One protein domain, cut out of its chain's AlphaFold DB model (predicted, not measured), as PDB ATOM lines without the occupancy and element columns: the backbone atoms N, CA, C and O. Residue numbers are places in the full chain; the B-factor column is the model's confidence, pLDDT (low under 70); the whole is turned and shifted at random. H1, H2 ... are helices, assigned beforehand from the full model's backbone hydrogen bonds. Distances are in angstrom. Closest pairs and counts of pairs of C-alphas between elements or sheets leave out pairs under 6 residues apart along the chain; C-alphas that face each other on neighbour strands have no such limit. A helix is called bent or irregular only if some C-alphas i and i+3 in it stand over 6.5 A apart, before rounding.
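AT A GLANCE: This is residues 200 to 384 of the 608 residues of the protein "RING-type domain-containing protein" of Leptosphaeria maculans (strain JN3 / isolate v23.1.3 / race Av1-4-5-6-7-8) (UniProt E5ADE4). One long helix, H2, runs through the middle along the longest axis, and shorter helices wrap round it, mostly crossing it at a slant. H3, H5 and H6 pack on its later part, H1, H4 and H7 on its earlier part, and the small H9 near its last residues; the wrapping is open between H8 and H3, which are apart. The printed part has 185 residues with nine named helices, H1 to H9 in order along the chain, and no named strand, and its class is all helix. It is compact, with a radius of gyration of the C-alphas of 16.6 A, and spans 51 by 37 by 26 A.

IN THESE COORDINATES: H2, residues 210 to 240, is 47.0 A long, from C-alpha 210 at (5.500, 45.423, 14.612) to C-alpha 240 at (-20.874, 20.076, 44.098). It is irregular: C-alphas 211 and 214 are 7.2 A apart. Before it comes H1, residues 200 to 206, beginning at C-alpha 200 at (3.408, 28.378, 18.476). After it come H3, residues 251 to 269, 26.5 A; H4, residues 280 to 286; H5, residues 291 to 306, 22.2 A; H6, residues 314 to 328, 21.6 A; H7, residues 346 to 357; H8, residues 360 to 371; and H9, residues 379 to 383.

HOW THE PARTS SIT: H2 is the hub, touching seven helices. With residues 223 to 234 alone it touches H5, at a steep tilt of 54 degrees; the closest C-alphas, of Ile 227 and Val 298, are 5.9 A apart. H6 touches it at 36 degrees, only just steep, closest at Val 231 and Thr 314, C-alphas 6.1 A apart. H3 forms a hairpin with H2 at a shallow tilt of 29 degrees; C-alphas 233 and 257 are closest, 6.8 A. H2 touches H4 with its residues 212 to 219 alone, closest at Gly 215 and Val 282, C-alphas 5.2 A apart. H1 touches H4, opposite ways at 13 degrees, a shallow tilt, with the C-alphas of Ala 202 and Gly 285 closest, 4.9 A. H7 touches H2 closest at Arg 217 and Ile 349, C-alphas 6.9 A apart. H8 touches H6, closest at Val 319 and Ala 364, C-alphas 5.3 A apart. H9 touches H2 closest at Thr 240 and Met 383, C-alphas 6.5 A apart. Every O i to N i+4 pair is within hydrogen-bond range in H1 and H3 to H9, and 25 of 27 in H2.

THE WHOLE: The C-alphas farthest apart, of Gly 339 and His 384, are 52.4 A apart. The printed part has no cut. The link from H6 to H7, residues 329 to 345, is long. Residues 272 to 276 and 374 to 384 have pLDDT under 70; the mean of the printed part is 85.0.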
ATOM      1  N   TRP A 200       2.410  28.075  19.496       92.50
ATOM      2  CA  TRP A 200       3.408  28.378  18.476       92.50
ATOM      3  C   TRP A 200       2.826  28.814  17.127       92.50
ATOM      4  O   TRP A 200       3.284  29.842  16.625       92.50
ATOM      5  N   PRO A 201       1.804  28.140  16.555       91.12
ATOM      6  CA  PRO A 201       1.258  28.538  15.256       91.12
ATOM      7  C   PRO A 201       0.699  29.972  15.266       91.12
ATOM      8  O   PRO A 201       1.067  30.798  14.429       91.12
ATOM      9  N   ALA A 202      -0.102  30.309  16.282       92.44
ATOM     10  CA  ALA A 202      -0.652  31.652  16.461       92.44
ATOM     11  C   ALA A 202       0.459  32.694  16.705       92.44
ATOM     12  O   ALA A 202       0.455  33.791  16.134       92.44
ATOM     13  N   MET A 203       1.458  32.348  17.521       90.25
ATOM     14  CA  MET A 203       2.588  33.227  17.835       90.25
ATOM     15  C   MET A 203       3.487  33.503  16.632       90.25
ATOM     16  O   MET A 203       3.968  34.631  16.483       90.25
ATOM     17  N   GLU A 204       3.717  32.517  15.765       89.44
ATOM     18  CA  GLU A 204       4.491  32.693  14.538       89.44
ATOM     19  C   GLU A 204       3.816  33.719  13.620       89.44
ATOM     20  O   GLU A 204       4.487  34.637  13.127       89.44
ATOM     21  N   ARG A 205       2.482  33.644  13.480       89.38
ATOM     22  CA  ARG A 205       1.701  34.631  12.722       89.38
ATOM     23  C   ARG A 205       1.808  36.025  13.345       89.38
ATOM     24  O   ARG A 205       2.100  36.994  12.637       89.38
ATOM     25  N   PHE A 206       1.658  36.141  14.666       89.38
ATOM     26  CA  PHE A 206       1.782  37.430  15.359       89.38
ATOM     27  C   PHE A 206       3.212  37.980  15.410       89.38
ATOM     28  O   PHE A 206       3.413  39.162  15.674       89.38
ATOM     29  N   SER A 207       4.219  37.170  15.096       83.25
ATOM     30  CA  SER A 207       5.616  37.613  15.027       83.25
ATOM     31  C   SER A 207       6.010  38.136  13.638       83.25
ATOM     32  O   SER A 207       7.172  38.474  13.397       83.25
ATOM     33  N   GLY A 208       5.050  38.234  12.707       80.81
ATOM     34  CA  GLY A 208       5.249  38.701  11.333       80.81
ATOM     35  C   GLY A 208       5.643  40.177  11.177       80.81
ATOM     36  O   GLY A 208       6.123  40.556  10.110       80.81
ATOM     37  N   GLY A 209       5.478  41.015  12.207       77.00
ATOM     38  CA  GLY A 209       5.742  42.456  12.123       77.00
ATOM     39  C   GLY A 209       5.302  43.284  13.347       77.00
ATOM     40  O   GLY A 209       4.554  42.797  14.194       77.00
ATOM     41  N   PRO A 210       5.744  44.552  13.454       72.00
ATOM     42  CA  PRO A 210       5.500  45.423  14.612       72.00
ATOM     43  C   PRO A 210       4.026  45.620  14.994       72.00
ATOM     44  O   PRO A 210       3.666  45.688  16.174       72.00
ATOM     45  N   GLN A 211       3.167  45.695  13.978       74.62
ATOM     46  CA  GLN A 211       1.727  45.914  14.096       74.62
ATOM     47  C   GLN A 211       0.979  44.777  14.808       74.62
ATOM     48  O   GLN A 211      -0.172  44.957  15.182       74.62
ATOM     49  N   TYR A 212       1.630  43.630  15.024       79.31
ATOM     50  CA  TYR A 212       1.016  42.428  15.583       79.31
ATOM     51  C   TYR A 212       1.363  42.184  17.061       79.31
ATOM     52  O   TYR A 212       0.928  41.191  17.639       79.31
ATOM     53  N   SER A 213       2.091  43.099  17.716       78.38
ATOM     54  CA  SER A 213       2.369  43.008  19.164       78.38
ATOM     55  C   SER A 213       1.095  42.984  20.024       78.38
ATOM     56  O   SER A 213       1.073  42.365  21.090       78.38
ATOM     57  N   SER A 214       0.003  43.592  19.544       86.88
ATOM     58  CA  SER A 214      -1.335  43.459  20.132       86.88
ATOM     59  C   SER A 214      -1.875  42.030  20.067       86.88
ATOM     60  O   SER A 214      -2.574  41.627  20.990       86.88
ATOM     61  N   GLY A 215      -1.519  41.262  19.034       90.75
ATOM     62  CA  GLY A 215      -1.914  39.864  18.862       90.75
ATOM     63  C   GLY A 215      -1.312  38.950  19.924       90.75
ATOM     64  O   GLY A 215      -2.046  38.209  20.561       90.75
ATOM     65  N   ILE A 216      -0.012  39.075  20.224       90.25
ATOM     66  CA  ILE A 216       0.623  38.291  21.307       90.25
ATOM     67  C   ILE A 216       0.007  38.645  22.666       90.25
ATOM     68  O   ILE A 216      -0.280  37.758  23.467       90.25
ATOM     69  N   ARG A 217      -0.224  39.941  22.934       90.94
ATOM     70  CA  ARG A 217      -0.920  40.363  24.159       90.94
ATOM     71  C   ARG A 217      -2.309  39.733  24.228       90.94
ATOM     72  O   ARG A 217      -2.674  39.243  25.288       90.94
ATOM     73  N   HIS A 218      -3.060  39.757  23.131       92.12
ATOM     74  CA  HIS A 218      -4.400  39.186  23.079       92.12
ATOM     75  C   HIS A 218      -4.380  37.673  23.311       92.12
ATOM     76  O   HIS A 218      -5.066  37.205  24.208       92.12
ATOM     77  N   LEU A 219      -3.482  36.945  22.647       93.62
ATOM     78  CA  LEU A 219      -3.306  35.507  22.831       93.62
ATOM     79  C   LEU A 219      -3.016  35.133  24.293       93.62
ATOM     80  O   LEU A 219      -3.605  34.197  24.823       93.62
ATOM     81  N   LEU A 220      -2.151  35.890  24.981       93.31
ATOM     82  CA  LEU A 220      -1.901  35.687  26.414       93.31
ATOM     83  C   LEU A 220      -3.159  35.931  27.259       93.31
ATOM     84  O   LEU A 220      -3.391  35.212  28.229       93.31
ATOM     85  N   MET A 221      -3.973  36.927  26.902       92.25
ATOM     86  CA  MET A 221      -5.249  37.177  27.575       92.25
ATOM     87  C   MET A 221      -6.248  36.044  27.328       92.25
ATOM     88  O   MET A 221      -6.939  35.664  28.268       92.25
ATOM     89  N   THR A 222      -6.284  35.475  26.122       93.62
ATOM     90  CA  THR A 222      -7.090  34.294  25.781       93.62
ATOM     91  C   THR A 222      -6.686  33.101  26.645       93.62
ATOM     92  O   THR A 222      -7.526  32.545  27.342       93.62
ATOM     93  N   VAL A 223      -5.387  32.800  26.763       95.31
ATOM     94  CA  VAL A 223      -4.888  31.748  27.677       95.31
ATOM     95  C   VAL A 223      -5.314  31.997  29.127       95.31
ATOM     96  O   VAL A 223      -5.723  31.073  29.827       95.31
ATOM     97  N   MET A 224      -5.243  33.243  29.600       94.81
ATOM     98  CA  MET A 224      -5.660  33.581  30.964       94.81
ATOM     99  C   MET A 224      -7.173  33.455  31.169       94.81
ATOM    100  O   MET A 224      -7.589  33.042  32.250       94.81
ATOM    101  N   LYS A 225      -8.000  33.773  30.165       93.56
ATOM    102  CA  LYS A 225      -9.446  33.511  30.219       93.56
ATOM    103  C   LYS A 225      -9.710  32.014  30.378       93.56
ATOM    104  O   LYS A 225     -10.451  31.639  31.281       93.56
ATOM    105  N   GLU A 226      -9.030  31.170  29.602       94.88
ATOM    106  CA  GLU A 226      -9.184  29.714  29.711       94.88
ATOM    107  C   GLU A 226      -8.734  29.174  31.074       94.88
ATOM    108  O   GLU A 226      -9.418  28.344  31.675       94.88
ATOM    109  N   ILE A 227      -7.638  29.704  31.632       96.00
ATOM    110  CA  ILE A 227      -7.215  29.391  33.007       96.00
ATOM    111  C   ILE A 227      -8.318  29.721  34.010       96.00
ATOM    112  O   ILE A 227      -8.578  28.924  34.912       96.00
ATOM    113  N   LEU A 228      -8.969  30.877  33.874       94.44
ATOM    114  CA  LEU A 228     -10.052  31.266  34.772       94.44
ATOM    115  C   LEU A 228     -11.230  30.296  34.682       94.44
ATOM    116  O   LEU A 228     -11.697  29.823  35.719       94.44
ATOM    117  N   THR A 229     -11.656  29.965  33.462       93.38
ATOM    118  CA  THR A 229     -12.742  29.013  33.206       93.38
ATOM    119  C   THR A 229     -12.451  27.662  33.857       93.38
ATOM    120  O   THR A 229     -13.272  27.148  34.617       93.38
ATOM    121  N   VAL A 230     -11.252  27.111  33.646       94.81
ATOM    122  CA  VAL A 230     -10.847  25.835  34.250       94.81
ATOM    123  C   VAL A 230     -10.802  25.925  35.775       94.81
ATOM    124  O   VAL A 230     -11.301  25.038  36.461       94.81
ATOM    125  N   VAL A 231     -10.262  27.000  36.345       94.88
ATOM    126  CA  VAL A 231     -10.197  27.163  37.805       94.88
ATOM    127  C   VAL A 231     -11.593  27.259  38.439       94.88
ATOM    128  O   VAL A 231     -11.817  26.696  39.519       94.88
ATOM    129  N   HIS A 232     -12.545  27.916  37.773       93.06
ATOM    130  CA  HIS A 232     -13.947  27.946  38.201       93.06
ATOM    131  C   HIS A 232     -14.582  26.554  38.122       93.06
ATOM    132  O   HIS A 232     -15.151  26.096  39.112       93.06
ATOM    133  N   LEU A 233     -14.392  25.835  37.010       91.31
ATOM    134  CA  LEU A 233     -14.857  24.452  36.847       91.31
ATOM    135  C   LEU A 233     -14.333  23.536  37.956       91.31
ATOM    136  O   LEU A 233     -15.104  22.796  38.557       91.31
ATOM    137  N   TRP A 234     -13.041  23.618  38.278       93.62
ATOM    138  CA  TRP A 234     -12.423  22.840  39.355       93.62
ATOM    139  C   TRP A 234     -12.995  23.175  40.732       93.62
ATOM    140  O   TRP A 234     -13.245  22.283  41.549       93.62
ATOM    141  N   THR A 235     -13.233  24.462  40.986       91.38
ATOM    142  CA  THR A 235     -13.837  24.924  42.240       91.38
ATOM    143  C   THR A 235     -15.270  24.408  42.361       91.38
ATOM    144  O   THR A 235     -15.613  23.791  43.371       91.38
ATOM    145  N   ALA A 236     -16.087  24.599  41.323       90.19
ATOM    146  CA  ALA A 236     -17.474  24.150  41.286       90.19
ATOM    147  C   ALA A 236     -17.570  22.627  41.451       90.19
ATOM    148  O   ALA A 236     -18.279  22.136  42.323       90.19
ATOM    149  N   ALA A 237     -16.747  21.886  40.712       88.44
ATOM    150  CA  ALA A 237     -16.634  20.438  40.788       88.44
ATOM    151  C   ALA A 237     -16.259  19.910  42.182       88.44
ATOM    152  O   ALA A 237     -16.687  18.811  42.553       88.44
ATOM    153  N   SER A 238     -15.454  20.662  42.940       88.31
ATOM    154  CA  SER A 238     -15.085  20.322  44.320       88.31
ATOM    155  C   SER A 238     -16.253  20.550  45.282       88.31
ATOM    156  O   SER A 238     -16.522  19.707  46.136       88.31
ATOM    157  N   VAL A 239     -16.970  21.667  45.116       88.50
ATOM    158  CA  VAL A 239     -18.126  22.038  45.947       88.50
ATOM    159  C   VAL A 239     -19.301  21.087  45.717       88.50
ATOM    160  O   VAL A 239     -19.833  20.540  46.680       88.50
ATOM    161  N   THR A 240     -19.683  20.858  44.459       83.69
ATOM    162  CA  THR A 240     -20.874  20.076  44.098       83.69
ATOM    163  C   THR A 240     -20.742  18.602  44.469       83.69
ATOM    164  O   THR A 240     -21.697  17.998  44.944       83.69
ATOM    165  N   GLU A 241     -19.561  18.009  44.288       82.44
ATOM    166  CA  GLU A 241     -19.364  16.576  44.547       82.44
ATOM    167  C   GLU A 241     -18.832  16.284  45.962       82.44
ATOM    168  O   GLU A 241     -18.549  15.132  46.287       82.44
ATOM    169  N   GLY A 242     -18.672  17.310  46.810       85.19
ATOM    170  CA  GLY A 242     -18.092  17.160  48.149       85.19
ATOM    171  C   GLY A 242     -16.673  16.581  48.120       85.19
ATOM    172  O   GLY A 242     -16.262  15.884  49.052       85.19
ATOM    173  N   ARG A 243     -15.945  16.824  47.026       82.19
ATOM    174  CA  ARG A 243     -14.645  16.208  46.775       82.19
ATOM    175  C   ARG A 243     -13.526  16.919  47.527       82.19
ATOM    176  O   ARG A 243     -13.564  18.142  47.687       82.19
ATOM    177  N   PRO A 244     -12.486  16.183  47.949       82.50
ATOM    178  CA  PRO A 244     -11.225  16.786  48.346       82.50
ATOM    179  C   PRO A 244     -10.691  17.689  47.228       82.50
ATOM    180  O   PRO A 244     -10.709  17.312  46.060       82.50
ATOM    181  N   SER A 245     -10.149  18.857  47.577       76.25
ATOM    182  CA  SER A 245      -9.638  19.833  46.598       76.25
ATOM    183  C   SER A 245      -8.468  19.326  45.741       76.25
ATOM    184  O   SER A 245      -8.068  19.999  44.799       76.25
ATOM    185  N   ASN A 246      -7.878  18.182  46.095       77.56
ATOM    186  CA  ASN A 246      -6.788  17.531  45.369       77.56
ATOM    187  C   ASN A 246      -7.262  16.394  44.442       77.56
ATOM    188  O   ASN A 246      -6.429  15.772  43.783       77.56
ATOM    189  N   GLU A 247      -8.561  16.091  44.401       83.69
ATOM    190  CA  GLU A 247      -9.120  15.136  43.447       83.69
ATOM    191  C   GLU A 247      -9.512  15.837  42.142       83.69
ATOM    192  O   GLU A 247     -10.076  16.928  42.137       83.69
ATOM    193  N   MET A 248      -9.203  15.198  41.013       81.81
ATOM    194  CA  MET A 248      -9.507  15.747  39.693       81.81
ATOM    195  C   MET A 248     -11.025  15.746  39.437       81.81
ATOM    196  O   MET A 248     -11.680  14.739  39.741       81.81
ATOM    197  N   PRO A 249     -11.594  16.810  38.830       86.12
ATOM    198  CA  PRO A 249     -12.985  16.827  38.401       86.12
ATOM    199  C   PRO A 249     -13.310  15.650  37.481       86.12
ATOM    200  O   PRO A 249     -12.435  15.168  36.758       86.12
ATOM    201  N   THR A 250     -14.562  15.178  37.487       79.56
ATOM    202  CA  THR A 250     -14.958  14.031  36.654       79.56
ATOM    203  C   THR A 250     -14.837  14.389  35.177       79.56
ATOM    204  O   THR A 250     -14.808  15.560  34.801       79.56
ATOM    205  N   PHE A 251     -14.799  13.369  34.321       75.06
ATOM    206  CA  PHE A 251     -14.749  13.573  32.874       75.06
ATOM    207  C   PHE A 251     -15.912  14.439  32.355       75.06
ATOM    208  O   PHE A 251     -15.715  15.221  31.431       75.06
ATOM    209  N   LYS A 252     -17.087  14.376  33.002       76.06
ATOM    210  CA  LYS A 252     -18.231  15.247  32.700       76.06
ATOM    211  C   LYS A 252     -17.864  16.733  32.801       76.06
ATOM    212  O   LYS A 252     -18.091  17.460  31.846       76.06
ATOM    213  N   TRP A 253     -17.234  17.167  33.898       83.44
ATOM    214  CA  TRP A 253     -16.809  18.567  34.077       83.44
ATOM    215  C   TRP A 253     -15.774  19.010  33.046       83.44
ATOM    216  O   TRP A 253     -15.825  20.147  32.585       83.44
ATOM    217  N   TYR A 254     -14.846  18.118  32.687       83.88
ATOM    218  CA  TYR A 254     -13.875  18.392  31.631       83.88
ATOM    219  C   TYR A 254     -14.580  18.644  30.297       83.88
ATOM    220  O   TYR A 254     -14.305  19.651  29.651       83.88
ATOM    221  N   ILE A 255     -15.494  17.746  29.907       75.56
ATOM    222  CA  ILE A 255     -16.210  17.848  28.636       75.56
ATOM    223  C   ILE A 255     -17.118  19.068  28.645       75.56
ATOM    224  O   ILE A 255     -16.914  19.938  27.812       75.56
ATOM    225  N   ASP A 256     -18.047  19.187  29.594       76.06
ATOM    226  CA  ASP A 256     -18.989  20.313  29.651       76.06
ATOM    227  C   ASP A 256     -18.256  21.665  29.637       76.06
ATOM    228  O   ASP A 256     -18.626  22.570  28.886       76.06
ATOM    229  N   GLY A 257     -17.163  21.767  30.400       84.50
ATOM    230  CA  GLY A 257     -16.292  22.935  30.414       84.50
ATOM    231  C   GLY A 257     -15.622  23.214  29.071       84.50
ATOM    232  O   GLY A 257     -15.684  24.343  28.589       84.50
ATOM    233  N   PHE A 258     -15.032  22.187  28.450       85.75
ATOM    234  CA  PHE A 258     -14.415  22.291  27.127       85.75
ATOM    235  C   PHE A 258     -15.426  22.761  26.084       85.75
ATOM    236  O   PHE A 258     -15.138  23.681  25.324       85.75
ATOM    237  N   LEU A 259     -16.619  22.156  26.067       76.06
ATOM    238  CA  LEU A 259     -17.666  22.480  25.102       76.06
ATOM    239  C   LEU A 259     -18.078  23.955  25.222       76.06
ATOM    240  O   LEU A 259     -18.166  24.660  24.217       76.06
ATOM    241  N   GLN A 260     -18.302  24.427  26.450       82.50
ATOM    242  CA  GLN A 260     -18.704  25.808  26.701       82.50
ATOM    243  C   GLN A 260     -17.594  26.800  26.340       82.50
ATOM    244  O   GLN A 260     -17.861  27.809  25.686       82.50
ATOM    245  N   ALA A 261     -16.357  26.506  26.739       86.56
ATOM    246  CA  ALA A 261     -15.210  27.359  26.471       86.56
ATOM    247  C   ALA A 261     -14.891  27.441  24.973       86.56
ATOM    248  O   ALA A 261     -14.716  28.530  24.435       86.56
ATOM    249  N   HIS A 262     -14.924  26.306  24.271       85.62
ATOM    250  CA  HIS A 262     -14.713  26.249  22.828       85.62
ATOM    251  C   HIS A 262     -15.795  27.016  22.062       85.62
ATOM    252  O   HIS A 262     -15.485  27.775  21.148       85.62
ATOM    253  N   SER A 263     -17.065  26.883  22.462       77.88
ATOM    254  CA  SER A 263     -18.157  27.655  21.859       77.88
ATOM    255  C   SER A 263     -17.982  29.160  22.078       77.88
ATOM    256  O   SER A 263     -18.247  29.937  21.163       77.88
ATOM    257  N   ALA A 264     -17.541  29.581  23.269       83.38
ATOM    258  CA  ALA A 264     -17.260  30.986  23.556       83.38
ATOM    259  C   ALA A 264     -16.070  31.506  22.732       83.38
ATOM    260  O   ALA A 264     -16.144  32.601  22.178       83.38
ATOM    261  N   PHE A 265     -15.016  30.697  22.598       87.69
ATOM    262  CA  PHE A 265     -13.849  30.997  21.773       87.69
ATOM    263  C   PHE A 265     -14.217  31.157  20.293       87.69
ATOM    264  O   PHE A 265     -13.870  32.168  19.687       87.69
ATOM    265  N   ILE A 266     -14.983  30.219  19.720       81.94
ATOM    266  CA  ILE A 266     -15.473  30.322  18.337       81.94
ATOM    267  C   ILE A 266     -16.301  31.590  18.160       81.94
ATOM    268  O   ILE A 266     -16.073  32.327  17.210       81.94
ATOM    269  N   SER A 267     -17.220  31.889  19.080       81.38
ATOM    270  CA  SER A 267     -18.028  33.106  18.971       81.38
ATOM    271  C   SER A 267     -17.167  34.376  19.052       81.38
ATOM    272  O   SER A 267     -17.408  35.336  18.330       81.38
ATOM    273  N   GLU A 268     -16.107  34.395  19.865       83.94
ATOM    274  CA  GLU A 268     -15.185  35.536  19.932       83.94
ATOM    275  C   GLU A 268     -14.334  35.694  18.651       83.94
ATOM    276  O   GLU A 268     -14.078  36.821  18.210       83.94
ATOM    277  N   VAL A 269     -13.922  34.582  18.035       84.50
ATOM    278  CA  VAL A 269     -13.033  34.565  16.861       84.50
ATOM    279  C   VAL A 269     -13.792  34.705  15.536       84.50
ATOM    280  O   VAL A 269     -13.326  35.401  14.627       84.50
ATOM    281  N   GLU A 270     -14.936  34.041  15.394       77.56
ATOM    282  CA  GLU A 270     -15.706  33.949  14.149       77.56
ATOM    283  C   GLU A 270     -16.870  34.933  14.097       77.56
ATOM    284  O   GLU A 270     -17.038  35.610  13.073       77.56
ATOM    285  N   ASP A 271     -17.641  35.066  15.182       71.44
ATOM    286  CA  ASP A 271     -18.779  35.973  15.173       71.44
ATOM    287  C   ASP A 271     -18.275  37.412  15.230       71.44
ATOM    288  O   ASP A 271     -17.458  37.815  16.063       71.44
ATOM    289  N   TYR A 272     -18.760  38.231  14.299       58.22
ATOM    290  CA  TYR A 272     -18.526  39.664  14.348       58.22
ATOM    291  C   TYR A 272     -19.253  40.229  15.571       58.22
ATOM    292  O   TYR A 272     -20.415  40.616  15.493       58.22
ATOM    293  N   ASN A 273     -18.574  40.264  16.715       62.25
ATOM    294  CA  ASN A 273     -19.066  40.961  17.886       62.25
ATOM    295  C   ASN A 273     -18.682  42.452  17.764       62.25
ATOM    296  O   ASN A 273     -17.498  42.806  17.872       62.25
ATOM    297  N   PRO A 274     -19.657  43.353  17.537       54.78
ATOM    298  CA  PRO A 274     -19.391  44.775  17.345       54.78
ATOM    299  C   PRO A 274     -18.812  45.455  18.594       54.78
ATOM    300  O   PRO A 274     -18.260  46.548  18.467       54.78
ATOM    301  N   HIS A 275     -18.896  44.821  19.770       54.22
ATOM    302  CA  HIS A 275     -18.381  45.345  21.036       54.22
ATOM    303  C   HIS A 275     -16.945  44.912  21.335       54.22
ATOM    304  O   HIS A 275     -16.223  45.647  22.007       54.22
ATOM    305  N   THR A 276     -16.506  43.750  20.843       64.00
ATOM    306  CA  THR A 276     -15.143  43.254  21.100       64.00
ATOM    307  C   THR A 276     -14.188  43.473  19.936       64.00
ATOM    308  O   THR A 276     -12.995  43.274  20.152       64.00
ATOM    309  N   GLN A 277     -14.689  43.905  18.760       71.56
ATOM    310  CA  GLN A 277     -13.969  44.183  17.499       71.56
ATOM    311  C   GLN A 277     -12.491  43.805  17.541       71.56
ATOM    312  O   GLN A 277     -11.593  44.656  17.537       71.56
ATOM    313  N   LEU A 278     -12.233  42.498  17.574       80.94
ATOM    314  CA  LEU A 278     -10.874  42.021  17.469       80.94
ATOM    315  C   LEU A 278     -10.372  42.407  16.081       80.94
ATOM    316  O   LEU A 278     -11.044  42.111  15.077       80.94
ATOM    317  N   PRO A 279      -9.213  43.085  15.988       86.44
ATOM    318  CA  PRO A 279      -8.633  43.400  14.698       86.44
ATOM    319  C   PRO A 279      -8.570  42.128  13.855       86.44
ATOM    320  O   PRO A 279      -8.228  41.065  14.366       86.44
ATOM    321  N   PHE A 280      -8.896  42.224  12.565       85.06
ATOM    322  CA  PHE A 280      -8.968  41.060  11.670       85.06
ATOM    323  C   PHE A 280      -7.737  40.145  11.778       85.06
ATOM    324  O   PHE A 280      -7.870  38.931  11.848       85.06
ATOM    325  N   HIS A 281      -6.543  40.733  11.889       83.88
ATOM    326  CA  HIS A 281      -5.306  39.973  12.041       83.88
ATOM    327  C   HIS A 281      -5.214  39.167  13.345       83.88
ATOM    328  O   HIS A 281      -4.544  38.142  13.346       83.88
ATOM    329  N   VAL A 282      -5.836  39.629  14.438       89.38
ATOM    330  CA  VAL A 282      -5.898  38.909  15.720       89.38
ATOM    331  C   VAL A 282      -6.780  37.683  15.558       89.38
ATOM    332  O   VAL A 282      -6.303  36.584  15.806       89.38
ATOM    333  N   ARG A 283      -7.994  37.856  15.021       88.75
ATOM    334  CA  ARG A 283      -8.922  36.745  14.746       88.75
ATOM    335  C   ARG A 283      -8.286  35.689  13.852       88.75
ATOM    336  O   ARG A 283      -8.312  34.506  14.159       88.75
ATOM    337  N   GLU A 284      -7.638  36.124  12.778       86.69
ATOM    338  CA  GLU A 284      -6.934  35.225  11.865       86.69
ATOM    339  C   GLU A 284      -5.763  34.476  12.514       86.69
ATOM    340  O   GLU A 284      -5.461  33.369  12.090       86.69
ATOM    341  N   GLY A 285      -5.086  35.054  13.510       87.81
ATOM    342  CA  GLY A 285      -4.052  34.334  14.261       87.81
ATOM    343  C   GLY A 285      -4.611  33.426  15.346       87.81
ATOM    344  O   GLY A 285      -4.040  32.372  15.592       87.81
ATOM    345  N   GLU A 286      -5.743  33.776  15.951       90.56
ATOM    346  CA  GLU A 286      -6.420  32.891  16.901       90.56
ATOM    347  C   GLU A 286      -7.034  31.667  16.224       90.56
ATOM    348  O   GLU A 286      -7.035  30.602  16.824       90.56
ATOM    349  N   LYS A 287      -7.441  31.744  14.951       88.62
ATOM    350  CA  LYS A 287      -7.845  30.553  14.179       88.62
ATOM    351  C   LYS A 287      -6.738  29.501  14.034       88.62
ATOM    352  O   LYS A 287      -7.044  28.329  13.843       88.62
ATOM    353  N   ASP A 288      -5.468  29.898  14.130       89.62
ATOM    354  CA  ASP A 288      -4.343  28.955  14.113       89.62
ATOM    355  C   ASP A 288      -4.129  28.272  15.477       89.62
ATOM    356  O   ASP A 288      -3.315  27.349  15.594       89.62
ATOM    357  N   LEU A 289      -4.822  28.723  16.528       91.62
ATOM    358  CA  LEU A 289      -4.719  28.148  17.859       91.62
ATOM    359  C   LEU A 289      -5.365  26.762  17.889       91.62
ATOM    360  O   LEU A 289      -6.542  26.572  17.589       91.62
ATOM    361  N   ARG A 290      -4.597  25.782  18.357       87.25
ATOM    362  CA  ARG A 290      -5.099  24.450  18.693       87.25
ATOM    363  C   ARG A 290      -5.800  24.498  20.049       87.25
ATOM    364  O   ARG A 290      -5.190  24.195  21.073       87.25
ATOM    365  N   PHE A 291      -7.058  24.947  20.056       88.81
ATOM    366  CA  PHE A 291      -7.836  25.154  21.284       88.81
ATOM    367  C   PHE A 291      -7.961  23.872  22.124       88.81
ATOM    368  O   PHE A 291      -7.838  23.922  23.343       88.81
ATOM    369  N   ASP A 292      -8.113  22.718  21.470       83.06
ATOM    370  CA  ASP A 292      -8.092  21.389  22.091       83.06
ATOM    371  C   ASP A 292      -6.830  21.155  22.936       83.06
ATOM    372  O   ASP A 292      -6.909  20.795  24.112       83.06
ATOM    373  N   LEU A 293      -5.661  21.441  22.363       86.44
ATOM    374  CA  LEU A 293      -4.381  21.300  23.058       86.44
ATOM    375  C   LEU A 293      -4.191  22.355  24.155       86.44
ATOM    376  O   LEU A 293      -3.547  22.072  25.167       86.44
ATOM    377  N   LEU A 294      -4.736  23.563  23.971       92.69
ATOM    378  CA  LEU A 294      -4.666  24.616  24.987       92.69
ATOM    379  C   LEU A 294      -5.483  24.211  26.205       92.69
ATOM    380  O   LEU A 294      -4.992  24.293  27.329       92.69
ATOM    381  N   TRP A 295      -6.702  23.736  25.975       92.94
ATOM    382  CA  TRP A 295      -7.584  23.283  27.033       92.94
ATOM    383  C   TRP A 295      -6.973  22.130  27.828       92.94
ATOM    384  O   TRP A 295      -6.917  22.195  29.056       92.94
ATOM    385  N   ASP A 296      -6.431  21.118  27.144       85.62
ATOM    386  CA  ASP A 296      -5.720  20.007  27.784       85.62
ATOM    387  C   ASP A 296      -4.552  20.490  28.644       85.62
ATOM    388  O   ASP A 296      -4.372  20.046  29.783       85.62
ATOM    389  N   TRP A 297      -3.757  21.419  28.115       92.75
ATOM    390  CA  TRP A 297      -2.633  21.986  28.844       92.75
ATOM    391  C   TRP A 297      -3.091  22.727  30.107       92.75
ATOM    392  O   TRP A 297      -2.582  22.461  31.200       92.75
ATOM    393  N   VAL A 298      -4.094  23.604  29.988       94.75
ATOM    394  CA  VAL A 298      -4.643  24.375  31.114       94.75
ATOM    395  C   VAL A 298      -5.264  23.449  32.163       94.75
ATOM    396  O   VAL A 298      -5.053  23.644  33.363       94.75
ATOM    397  N   TRP A 299      -5.989  22.416  31.733       93.12
ATOM    398  CA  TRP A 299      -6.608  21.438  32.624       93.12
ATOM    399  C   TRP A 299      -5.577  20.647  33.435       93.12
ATOM    400  O   TRP A 299      -5.731  20.472  34.647       93.12
ATOM    401  N   ASN A 300      -4.491  20.212  32.793       89.19
ATOM    402  CA  ASN A 300      -3.394  19.522  33.474       89.19
ATOM    403  C   ASN A 300      -2.644  20.456  34.432       89.19
ATOM    404  O   ASN A 300      -2.341  20.068  35.562       89.19
ATOM    405  N   LEU A 301      -2.413  21.707  34.029       93.44
ATOM    406  CA  LEU A 301      -1.819  22.706  34.911       93.44
ATOM    407  C   LEU A 301      -2.694  22.944  36.155       93.44
ATOM    408  O   LEU A 301      -2.168  23.083  37.263       93.44
ATOM    409  N   ALA A 302      -4.021  22.950  36.001       93.81
ATOM    410  CA  ALA A 302      -4.935  23.079  37.129       93.81
ATOM    411  C   ALA A 302      -4.779  21.913  38.111       93.81
ATOM    412  O   ALA A 302      -4.717  22.159  39.316       93.81
ATOM    413  N   TYR A 303      -4.637  20.678  37.623       91.88
ATOM    414  CA  TYR A 303      -4.365  19.518  38.474       91.88
ATOM    415  C   TYR A 303      -3.062  19.666  39.263       91.88
ATOM    416  O   TYR A 303      -3.046  19.450  40.480       91.88
ATOM    417  N   GLU A 304      -1.980  20.083  38.602       91.62
ATOM    418  CA  GLU A 304      -0.695  20.303  39.266       91.62
ATOM    419  C   GLU A 304      -0.786  21.372  40.358       91.62
ATOM    420  O   GLU A 304      -0.240  21.188  41.446       91.62
ATOM    421  N   VAL A 305      -1.481  22.482  40.088       93.69
ATOM    422  CA  VAL A 305      -1.626  23.597  41.033       93.69
ATOM    423  C   VAL A 305      -2.532  23.228  42.209       93.69
ATOM    424  O   VAL A 305      -2.148  23.470  43.352       93.69
ATOM    425  N   HIS A 306      -3.680  22.589  41.969       90.50
ATOM    426  CA  HIS A 306      -4.599  22.165  43.036       90.50
ATOM    427  C   HIS A 306      -4.021  21.040  43.908       90.50
ATOM    428  O   HIS A 306      -4.373  20.917  45.082       90.50
ATOM    429  N   SER A 307      -3.074  20.262  43.377       88.62
ATOM    430  CA  SER A 307      -2.344  19.248  44.146       88.62
ATOM    431  C   SER A 307      -1.298  19.839  45.103       88.62
ATOM    432  O   SER A 307      -0.793  19.125  45.976       88.62
ATOM    433  N   ARG A 308      -0.938  21.128  44.976       92.44
ATOM    434  CA  ARG A 308       0.069  21.761  45.843       92.44
ATOM    435  C   ARG A 308      -0.512  22.079  47.227       92.44
ATOM    436  O   ARG A 308      -1.568  22.708  47.335       92.44
ATOM    437  N   PRO A 309       0.199  21.746  48.318       90.12
ATOM    438  CA  PRO A 309      -0.240  22.113  49.656       90.12
ATOM    439  C   PRO A 309      -0.242  23.638  49.819       90.12
ATOM    440  O   PRO A 309       0.769  24.299  49.604       90.12
ATOM    441  N   GLY A 310      -1.376  24.196  50.249       87.06
ATOM    442  CA  GLY A 310      -1.508  25.624  50.561       87.06
ATOM    443  C   GLY A 310      -2.250  26.459  49.518       87.06
ATOM    444  O   GLY A 310      -2.538  27.618  49.811       87.06
ATOM    445  N   VAL A 311      -2.620  25.886  48.369       88.00
ATOM    446  CA  VAL A 311      -3.576  26.507  47.443       88.00
ATOM    447  C   VAL A 311      -4.983  26.251  47.980       88.00
ATOM    448  O   VAL A 311      -5.436  25.111  48.020       88.00
ATOM    449  N   ARG A 312      -5.633  27.294  48.512       84.31
ATOM    450  CA  ARG A 312      -6.891  27.139  49.275       84.31
ATOM    451  C   ARG A 312      -8.119  27.748  48.617       84.31
ATOM    452  O   ARG A 312      -9.224  27.492  49.082       84.31
ATOM    453  N   ASN A 313      -7.944  28.601  47.613       92.56
ATOM    454  CA  ASN A 313      -9.062  29.266  46.957       92.56
ATOM    455  C   ASN A 313      -8.817  29.461  45.459       92.56
ATOM    456  O   ASN A 313      -7.677  29.505  44.999       92.56
ATOM    457  N   THR A 314      -9.919  29.637  44.739       93.38
ATOM    458  CA  THR A 314     -10.024  29.870  43.293       93.38
ATOM    459  C   THR A 314      -9.072  30.963  42.807       93.38
ATOM    460  O   THR A 314      -8.297  30.755  41.878       93.38
ATOM    461  N   ARG A 315      -9.030  32.110  43.495       95.12
ATOM    462  CA  ARG A 315      -8.142  33.228  43.139       95.12
ATOM    463  C   ARG A 315      -6.664  32.848  43.228       95.12
ATOM    464  O   ARG A 315      -5.879  33.236  42.372       95.12
ATOM    465  N   GLN A 316      -6.275  32.103  44.258       95.25
ATOM    466  CA  GLN A 316      -4.902  31.643  44.440       95.25
ATOM    467  C   GLN A 316      -4.522  30.618  43.368       95.25
ATOM    468  O   GLN A 316      -3.448  30.753  42.791       95.25
ATOM    469  N   SER A 317      -5.405  29.662  43.049       94.88
ATOM    470  CA  SER A 317      -5.191  28.722  41.940       94.88
ATOM    471  C   SER A 317      -4.966  29.465  40.623       94.88
ATOM    472  O   SER A 317      -3.977  29.218  39.939       94.88
ATOM    473  N   PHE A 318      -5.822  30.444  40.312       96.31
ATOM    474  CA  PHE A 318      -5.693  31.278  39.118       96.31
ATOM    475  C   PHE A 318      -4.345  32.008  39.050       96.31
ATOM    476  O   PHE A 318      -3.654  31.957  38.033       96.31
ATOM    477  N   VAL A 319      -3.953  32.667  40.146       95.56
ATOM    478  CA  VAL A 319      -2.686  33.408  40.235       95.56
ATOM    479  C   VAL A 319      -1.482  32.485  40.039       95.56
ATOM    480  O   VAL A 319      -0.580  32.823  39.276       95.56
ATOM    481  N   GLU A 320      -1.471  31.318  40.685       95.50
ATOM    482  CA  GLU A 320      -0.394  30.333  40.542       95.50
ATOM    483  C   GLU A 320      -0.293  29.801  39.105       95.50
ATOM    484  O   GLU A 320       0.803  29.751  38.548       95.50
ATOM    485  N   MET A 321      -1.423  29.482  38.467       96.50
ATOM    486  CA  MET A 321      -1.444  29.042  37.067       96.50
ATOM    487  C   MET A 321      -0.946  30.137  36.113       96.50
ATOM    488  O   MET A 321      -0.115  29.876  35.242       96.50
ATOM    489  N   CYS A 322      -1.379  31.386  36.309       95.62
ATOM    490  CA  CYS A 322      -0.903  32.520  35.514       95.62
ATOM    491  C   CYS A 322       0.596  32.774  35.705       95.62
ATOM    492  O   CYS A 322       1.285  33.114  34.744       95.62
ATOM    493  N   ASN A 323       1.124  32.590  36.919       94.19
ATOM    494  CA  ASN A 323       2.560  32.704  37.173       94.19
ATOM    495  C   ASN A 323       3.357  31.661  36.380       94.19
ATOM    496  O   ASN A 323       4.398  32.011  35.829       94.19
ATOM    497  N   VAL A 324       2.857  30.422  36.264       94.44
ATOM    498  CA  VAL A 324       3.494  29.380  35.438       94.44
ATOM    499  C   VAL A 324       3.524  29.791  33.963       94.44
ATOM    500  O   VAL A 324       4.591  29.751  33.353       94.44
ATOM    501  N   VAL A 325       2.404  30.273  33.408       94.81
ATOM    502  CA  VAL A 325       2.360  30.792  32.023       94.81
ATOM    503  C   VAL A 325       3.353  31.934  31.827       94.81
ATOM    504  O   VAL A 325       4.129  31.927  30.875       94.81
ATOM    505  N   MET A 326       3.355  32.912  32.735       93.69
ATOM    506  CA  MET A 326       4.234  34.078  32.640       93.69
ATOM    507  C   MET A 326       5.712  33.702  32.759       93.69
ATOM    508  O   MET A 326       6.544  34.328  32.109       93.69
ATOM    509  N   GLN A 327       6.044  32.696  33.569       92.81
ATOM    510  CA  GLN A 327       7.405  32.188  33.688       92.81
ATOM    511  C   GLN A 327       7.853  31.508  32.391       92.81
ATOM    512  O   GLN A 327       8.922  31.846  31.886       92.81
ATOM    513  N   GLN A 328       7.025  30.631  31.810       93.56
ATOM    514  CA  GLN A 328       7.346  29.984  30.532       93.56
ATOM    515  C   GLN A 328       7.479  31.007  29.396       93.56
ATOM    516  O   GLN A 328       8.408  30.939  28.601       93.56
ATOM    517  N   ALA A 329       6.624  32.032  29.373       91.38
ATOM    518  CA  ALA A 329       6.685  33.106  28.383       91.38
ATOM    519  C   ALA A 329       7.966  33.970  28.474       91.38
ATOM    520  O   ALA A 329       8.289  34.712  27.542       91.38
ATOM    521  N   GLN A 330       8.693  33.914  29.598       92.19
ATOM    522  CA  GLN A 330       9.983  34.589  29.781       92.19
ATOM    523  C   GLN A 330      11.185  33.739  29.341       92.19
ATOM    524  O   GLN A 330      12.295  34.277  29.241       92.19
ATOM    525  N   GLU A 331      10.991  32.443  29.091       92.94
ATOM    526  CA  GLU A 331      12.045  31.549  28.623       92.94
ATOM    527  C   GLU A 331      12.472  31.910  27.197       92.94
ATOM    528  O   GLU A 331      11.683  32.370  26.374       92.94
ATOM    529  N   SER A 332      13.751  31.703  26.874       83.06
ATOM    530  CA  SER A 332      14.273  32.015  25.536       83.06
ATOM    531  C   SER A 332      13.650  31.162  24.430       83.06
ATOM    532  O   SER A 332      13.652  31.575  23.278       83.06
ATOM    533  N   SER A 333      13.146  29.975  24.778       88.00
ATOM    534  CA  SER A 333      12.421  29.070  23.881       88.00
ATOM    535  C   SER A 333      11.057  29.617  23.469       88.00
ATOM    536  O   SER A 333      10.551  29.215  22.427       88.00
ATOM    537  N   ALA A 334      10.467  30.536  24.241       85.00
ATOM    538  CA  ALA A 334       9.118  31.015  23.971       85.00
ATOM    539  C   ALA A 334       9.020  31.958  22.769       85.00
ATOM    540  O   ALA A 334       7.930  32.157  22.239       85.00
ATOM    541  N   ASP A 335      10.135  32.544  22.336       85.81
ATOM    542  CA  ASP A 335      10.152  33.481  21.222       85.81
ATOM    543  C   ASP A 335      10.362  32.750  19.884       85.81
ATOM    544  O   ASP A 335      11.438  32.185  19.664       85.81
ATOM    545  N   PRO A 336       9.393  32.791  18.949       82.38
ATOM    546  CA  PRO A 336       9.571  32.211  17.623       82.38
ATOM    547  C   PRO A 336      10.627  32.917  16.783       82.38
ATOM    548  O   PRO A 336      11.123  32.353  15.804       82.38
ATOM    549  N   ARG A 337      11.000  34.148  17.147       82.94
ATOM    550  CA  ARG A 337      11.994  34.942  16.429       82.94
ATOM    551  C   ARG A 337      12.896  35.675  17.427       82.94
ATOM    552  O   ARG A 337      12.779  36.892  17.560       82.94
ATOM    553  N   PRO A 338      13.893  34.990  18.022       74.69
ATOM    554  CA  PRO A 338      14.774  35.555  19.056       74.69
ATOM    555  C   PRO A 338      15.608  36.779  18.618       74.69
ATOM    556  O   PRO A 338      16.314  37.368  19.434       74.69
ATOM    557  N   GLY A 339      15.551  37.175  17.339       75.00
ATOM    558  CA  GLY A 339      16.159  38.393  16.792       75.00
ATOM    559  C   GLY A 339      15.208  39.589  16.626       75.00
ATOM    560  O   GLY A 339      15.612  40.587  16.028       75.00
ATOM    561  N   MET A 340      13.957  39.508  17.090       75.75
ATOM    562  CA  MET A 340      12.999  40.616  17.000       75.75
ATOM    563  C   MET A 340      13.442  41.816  17.857       75.75
ATOM    564  O   MET A 340      13.957  41.615  18.963       75.75
ATOM    565  N   PRO A 341      13.226  43.068  17.397       77.19
ATOM    566  CA  PRO A 341      13.558  44.250  18.185       77.19
ATOM    567  C   PRO A 341      12.866  44.241  19.554       77.19
ATOM    568  O   PRO A 341      11.765  43.708  19.719       77.19
ATOM    569  N   GLU A 342      13.515  44.862  20.539       76.88
ATOM    570  CA  GLU A 342      12.980  44.999  21.892       76.88
ATOM    571  C   GLU A 342      11.588  45.655  21.850       76.88
ATOM    572  O   GLU A 342      11.387  46.682  21.201       76.88
ATOM    573  N   GLY A 343      10.608  45.022  22.501       76.25
ATOM    574  CA  GLY A 343       9.198  45.434  22.463       76.25
ATOM    575  C   GLY A 343       8.283  44.574  21.587       76.25
ATOM    576  O   GLY A 343       7.068  44.669  21.747       76.25
ATOM    577  N   PHE A 344       8.837  43.715  20.724       77.62
ATOM    578  CA  PHE A 344       8.045  42.856  19.827       77.62
ATOM    579  C   PHE A 344       8.186  41.360  20.097       77.62
ATOM    580  O   PHE A 344       7.369  40.585  19.610       77.62
ATOM    581  N   ASN A 345       9.183  40.953  20.883       85.75
ATOM    582  CA  ASN A 345       9.259  39.584  21.370       85.75
ATOM    583  C   ASN A 345       8.356  39.356  22.590       85.75
ATOM    584  O   ASN A 345       8.032  40.278  23.347       85.75
ATOM    585  N   VAL A 346       7.992  38.092  22.796       87.19
ATOM    586  CA  VAL A 346       7.118  37.610  23.876       87.19
ATOM    587  C   VAL A 346       7.611  38.089  25.236       87.19
ATOM    588  O   VAL A 346       6.845  38.646  26.020       87.19
ATOM    589  N   ARG A 347       8.918  37.975  25.481       90.12
ATOM    590  CA  ARG A 347       9.551  38.378  26.736       90.12
ATOM    591  C   ARG A 347       9.395  39.874  27.013       90.12
ATOM    592  O   ARG A 347       9.084  40.253  28.141       90.12
ATOM    593  N   SER A 348       9.577  40.730  26.011       89.31
ATOM    594  CA  SER A 348       9.364  42.175  26.126       89.31
ATOM    595  C   SER A 348       7.892  42.512  26.370       89.31
ATOM    596  O   SER A 348       7.602  43.418  27.151       89.31
ATOM    597  N   ILE A 349       6.962  41.784  25.746       88.44
ATOM    598  CA  ILE A 349       5.520  41.974  25.950       88.44
ATOM    599  C   ILE A 349       5.122  41.567  27.372       88.44
ATOM    600  O   ILE A 349       4.456  42.341  28.056       88.44
ATOM    601  N   VAL A 350       5.603  40.423  27.864       88.69
ATOM    602  CA  VAL A 350       5.401  39.983  29.255       88.69
ATOM    603  C   VAL A 350       6.005  40.987  30.237       88.69
ATOM    604  O   VAL A 350       5.340  41.384  31.193       88.69
ATOM    605  N   ALA A 351       7.223  41.469  29.977       90.69
ATOM    606  CA  ALA A 351       7.857  42.499  30.798       90.69
ATOM    607  C   ALA A 351       7.050  43.809  30.802       90.69
ATOM    608  O   ALA A 351       6.957  44.472  31.835       90.69
ATOM    609  N   LYS A 352       6.425  44.179  29.677       90.44
ATOM    610  CA  LYS A 352       5.530  45.339  29.590       90.44
ATOM    611  C   LYS A 352       4.244  45.126  30.391       90.44
ATOM    612  O   LYS A 352       3.862  46.022  31.136       90.44
ATOM    613  N   ILE A 353       3.627  43.947  30.300       85.62
ATOM    614  CA  ILE A 353       2.441  43.583  31.094       85.62
ATOM    615  C   ILE A 353       2.760  43.649  32.596       85.62
ATOM    616  O   ILE A 353       1.999  44.237  33.364       85.62
ATOM    617  N   GLN A 354       3.915  43.123  33.010       86.88
ATOM    618  CA  GLN A 354       4.399  43.218  34.390       86.88
ATOM    619  C   GLN A 354       4.699  44.672  34.783       86.88
ATOM    620  O   GLN A 354       4.321  45.125  35.854       86.88
ATOM    621  N   LYS A 355       5.302  45.479  33.909       90.44
ATOM    622  CA  LYS A 355       5.548  46.897  34.213       90.44
ATOM    623  C   LYS A 355       4.251  47.698  34.393       90.44
ATOM    624  O   LYS A 355       4.190  48.545  35.277       90.44
ATOM    625  N   GLU A 356       3.232  47.437  33.573       87.31
ATOM    626  CA  GLU A 356       1.900  48.057  33.688       87.31
ATOM    627  C   GLU A 356       1.146  47.562  34.933       87.31
ATOM    628  O   GLU A 356       0.318  48.285  35.485       87.31
ATOM    629  N   GLY A 357       1.423  46.329  35.368       81.06
ATOM    630  CA  GLY A 357       0.639  45.631  36.374       81.06
ATOM    631  C   GLY A 357       1.325  45.305  37.706       81.06
ATOM    632  O   GLY A 357       0.701  44.678  38.565       81.06
ATOM    633  N   GLY A 358       2.577  45.683  37.914       91.25
ATOM    634  CA  GLY A 358       3.355  45.183  39.046       91.25
ATOM    635  C   GLY A 358       3.775  43.718  38.869       91.25
ATOM    636  O   GLY A 358       3.987  43.226  37.760       91.25
ATOM    637  N   SER A 359       3.939  42.997  39.973       90.56
ATOM    638  CA  SER A 359       4.330  41.583  39.925       90.56
ATOM    639  C   SER A 359       3.340  40.738  39.106       90.56
ATOM    640  O   SER A 359       2.161  41.075  38.987       90.56
ATOM    641  N   ALA A 360       3.796  39.604  38.558       84.44
ATOM    642  CA  ALA A 360       2.925  38.679  37.822       84.44
ATOM    643  C   ALA A 360       1.697  38.260  38.655       84.44
ATOM    644  O   ALA A 360       0.581  38.223  38.139       84.44
ATOM    645  N   ALA A 361       1.892  38.074  39.965       88.81
ATOM    646  CA  ALA A 361       0.824  37.765  40.905       88.81
ATOM    647  C   ALA A 361      -0.178  38.917  41.090       88.81
ATOM    648  O   ALA A 361      -1.382  38.677  41.149       88.81
ATOM    649  N   GLU A 362       0.284  40.169  41.152       91.31
ATOM    650  CA  GLU A 362      -0.598  41.344  41.226       91.31
ATOM    651  C   GLU A 362      -1.372  41.556  39.923       91.31
ATOM    652  O   GLU A 362      -2.558  41.887  39.954       91.31
ATOM    653  N   PHE A 363      -0.720  41.341  38.778       90.50
ATOM    654  CA  PHE A 363      -1.371  41.377  37.474       90.50
ATOM    655  C   PHE A 363      -2.464  40.313  37.355       90.50
ATOM    656  O   PHE A 363      -3.608  40.667  37.066       90.50
ATOM    657  N   ALA A 364      -2.144  39.051  37.651       90.19
ATOM    658  CA  ALA A 364      -3.118  37.967  37.654       90.19
ATOM    659  C   ALA A 364      -4.241  38.228  38.673       90.19
ATOM    660  O   ALA A 364      -5.412  38.075  38.351       90.19
ATOM    661  N   GLY A 365      -3.919  38.724  39.871       91.19
ATOM    662  CA  GLY A 365      -4.922  39.084  40.873       91.19
ATOM    663  C   GLY A 365      -5.927  40.119  40.359       91.19
ATOM    664  O   GLY A 365      -7.129  39.892  40.444       91.19
ATOM    665  N   ARG A 366      -5.458  41.217  39.752       89.94
ATOM    666  CA  ARG A 366      -6.359  42.231  39.172       89.94
ATOM    667  C   ARG A 366      -7.127  41.715  37.961       89.94
ATOM    668  O   ARG A 366      -8.266  42.128  37.752       89.94
ATOM    669  N   LEU A 367      -6.513  40.842  37.163       89.00
ATOM    670  CA  LEU A 367      -7.193  40.209  36.044       89.00
ATOM    671  C   LEU A 367      -8.336  39.321  36.536       89.00
ATOM    672  O   LEU A 367      -9.437  39.450  36.018       89.00
ATOM    673  N   TYR A 368      -8.104  38.509  37.567       91.69
ATOM    674  CA  TYR A 368      -9.138  37.715  38.226       91.69
ATOM    675  C   TYR A 368     -10.275  38.600  38.738       91.69
ATOM    676  O   TYR A 368     -11.438  38.354  38.440       91.69
ATOM    677  N   ASP A 369      -9.935  39.664  39.470       90.56
ATOM    678  CA  ASP A 369     -10.925  40.540  40.097       90.56
ATOM    679  C   ASP A 369     -11.798  41.257  39.042       90.56
ATOM    680  O   ASP A 369     -12.998  41.433  39.255       90.56
ATOM    681  N   ARG A 370     -11.229  41.603  37.876       88.06
ATOM    682  CA  ARG A 370     -11.971  42.152  36.727       88.06
ATOM    683  C   ARG A 370     -12.789  41.083  36.007       88.06
ATOM    684  O   ARG A 370     -13.958  41.297  35.714       88.06
ATOM    685  N   ALA A 371     -12.171  39.947  35.706       83.50
ATOM    686  CA  ALA A 371     -12.775  38.905  34.892       83.50
ATOM    687  C   ALA A 371     -13.929  38.205  35.618       83.50
ATOM    688  O   ALA A 371     -14.917  37.870  34.977       83.50
ATOM    689  N   ARG A 372     -13.863  38.081  36.950       80.44
ATOM    690  CA  ARG A 372     -14.946  37.549  37.792       80.44
ATOM    691  C   ARG A 372     -16.272  38.297  37.617       80.44
ATOM    692  O   ARG A 372     -17.325  37.719  37.843       80.44
ATOM    693  N   GLN A 373     -16.231  39.572  37.235       76.44
ATOM    694  CA  GLN A 373     -17.440  40.363  36.971       76.44
ATOM    695  C   GLN A 373     -18.022  40.097  35.575       76.44
ATOM    696  O   GLN A 373     -19.185  40.388  35.337       76.44
ATOM    697  N   SER A 374     -17.214  39.553  34.662       67.00
ATOM    698  CA  SER A 374     -17.549  39.345  33.248       67.00
ATOM    699  C   SER A 374     -17.626  37.877  32.833       67.00
ATOM    700  O   SER A 374     -17.884  37.592  31.666       67.00
ATOM    701  N   THR A 375     -17.313  36.933  33.723       59.28
ATOM    702  CA  THR A 375     -17.284  35.515  33.365       59.28
ATOM    703  C   THR A 375     -18.676  35.061  32.947       59.28
ATOM    704  O   THR A 375     -19.587  35.010  33.762       59.28
ATOM    705  N   ILE A 376     -18.785  34.682  31.671       55.03
ATOM    706  CA  ILE A 376     -19.958  34.071  31.014       55.03
ATOM    707  C   ILE A 376     -20.307  32.711  31.647       55.03
ATOM    708  O   ILE A 376     -21.368  32.136  31.409       55.03
ATOM    709  N   PHE A 377     -19.393  32.177  32.456       62.12
ATOM    710  CA  PHE A 377     -19.579  30.934  33.166       62.12
ATOM    711  C   PHE A 377     -20.605  31.112  34.290       62.12
ATOM    712  O   PHE A 377     -20.289  31.577  35.384       62.12
ATOM    713  N   ASP A 378     -21.844  30.741  33.988       65.88
ATOM    714  CA  ASP A 378     -22.942  30.677  34.941       65.88
ATOM    715  C   ASP A 378     -22.719  29.503  35.911       65.88
ATOM    716  O   ASP A 378     -23.191  28.380  35.710       65.88
ATOM    717  N   GLU A 379     -21.932  29.761  36.964       62.22
ATOM    718  CA  GLU A 379     -21.680  28.805  38.049       62.22
ATOM    719  C   GLU A 379     -22.996  28.278  38.640       62.22
ATOM    720  O   GLU A 379     -23.090  27.098  38.986       62.22
ATOM    721  N   GLN A 380     -24.031  29.124  38.705       63.88
ATOM    722  CA  GLN A 380     -25.342  28.751  39.228       63.88
ATOM    723  C   GLN A 380     -26.031  27.727  38.327       63.88
ATOM    724  O   GLN A 380     -26.559  26.737  38.834       63.88
ATOM    725  N   ARG A 381     -25.949  27.878  37.002       62.22
ATOM    726  CA  ARG A 381     -26.522  26.917  36.046       62.22
ATOM    727  C   ARG A 381     -25.916  25.518  36.149       62.22
ATOM    728  O   ARG A 381     -26.633  24.538  35.965       62.22
ATOM    729  N   MET A 382     -24.622  25.392  36.449       54.94
ATOM    730  CA  MET A 382     -24.013  24.069  36.667       54.94
ATOM    731  C   MET A 382     -24.277  23.514  38.071       54.94
ATOM    732  O   MET A 382     -24.407  22.299  38.220       54.94
ATOM    733  N   MET A 383     -24.378  24.375  39.090       59.03
ATOM    734  CA  MET A 383     -24.672  23.953  40.465       59.03
ATOM    735  C   MET A 383     -26.148  23.582  40.693       59.03
ATOM    736  O   MET A 383     -26.427  22.762  41.565       59.03
ATOM    737  N   HIS A 384     -27.086  24.140  39.922       56.72
ATOM    738  CA  HIS A 384     -28.533  23.960  40.096       56.72
ATOM    739  C   HIS A 384     -29.176  23.042  39.042       56.72
ATOM    740  O   HIS A 384     -30.235  23.361  38.511       56.72
TER     741      HIS A 384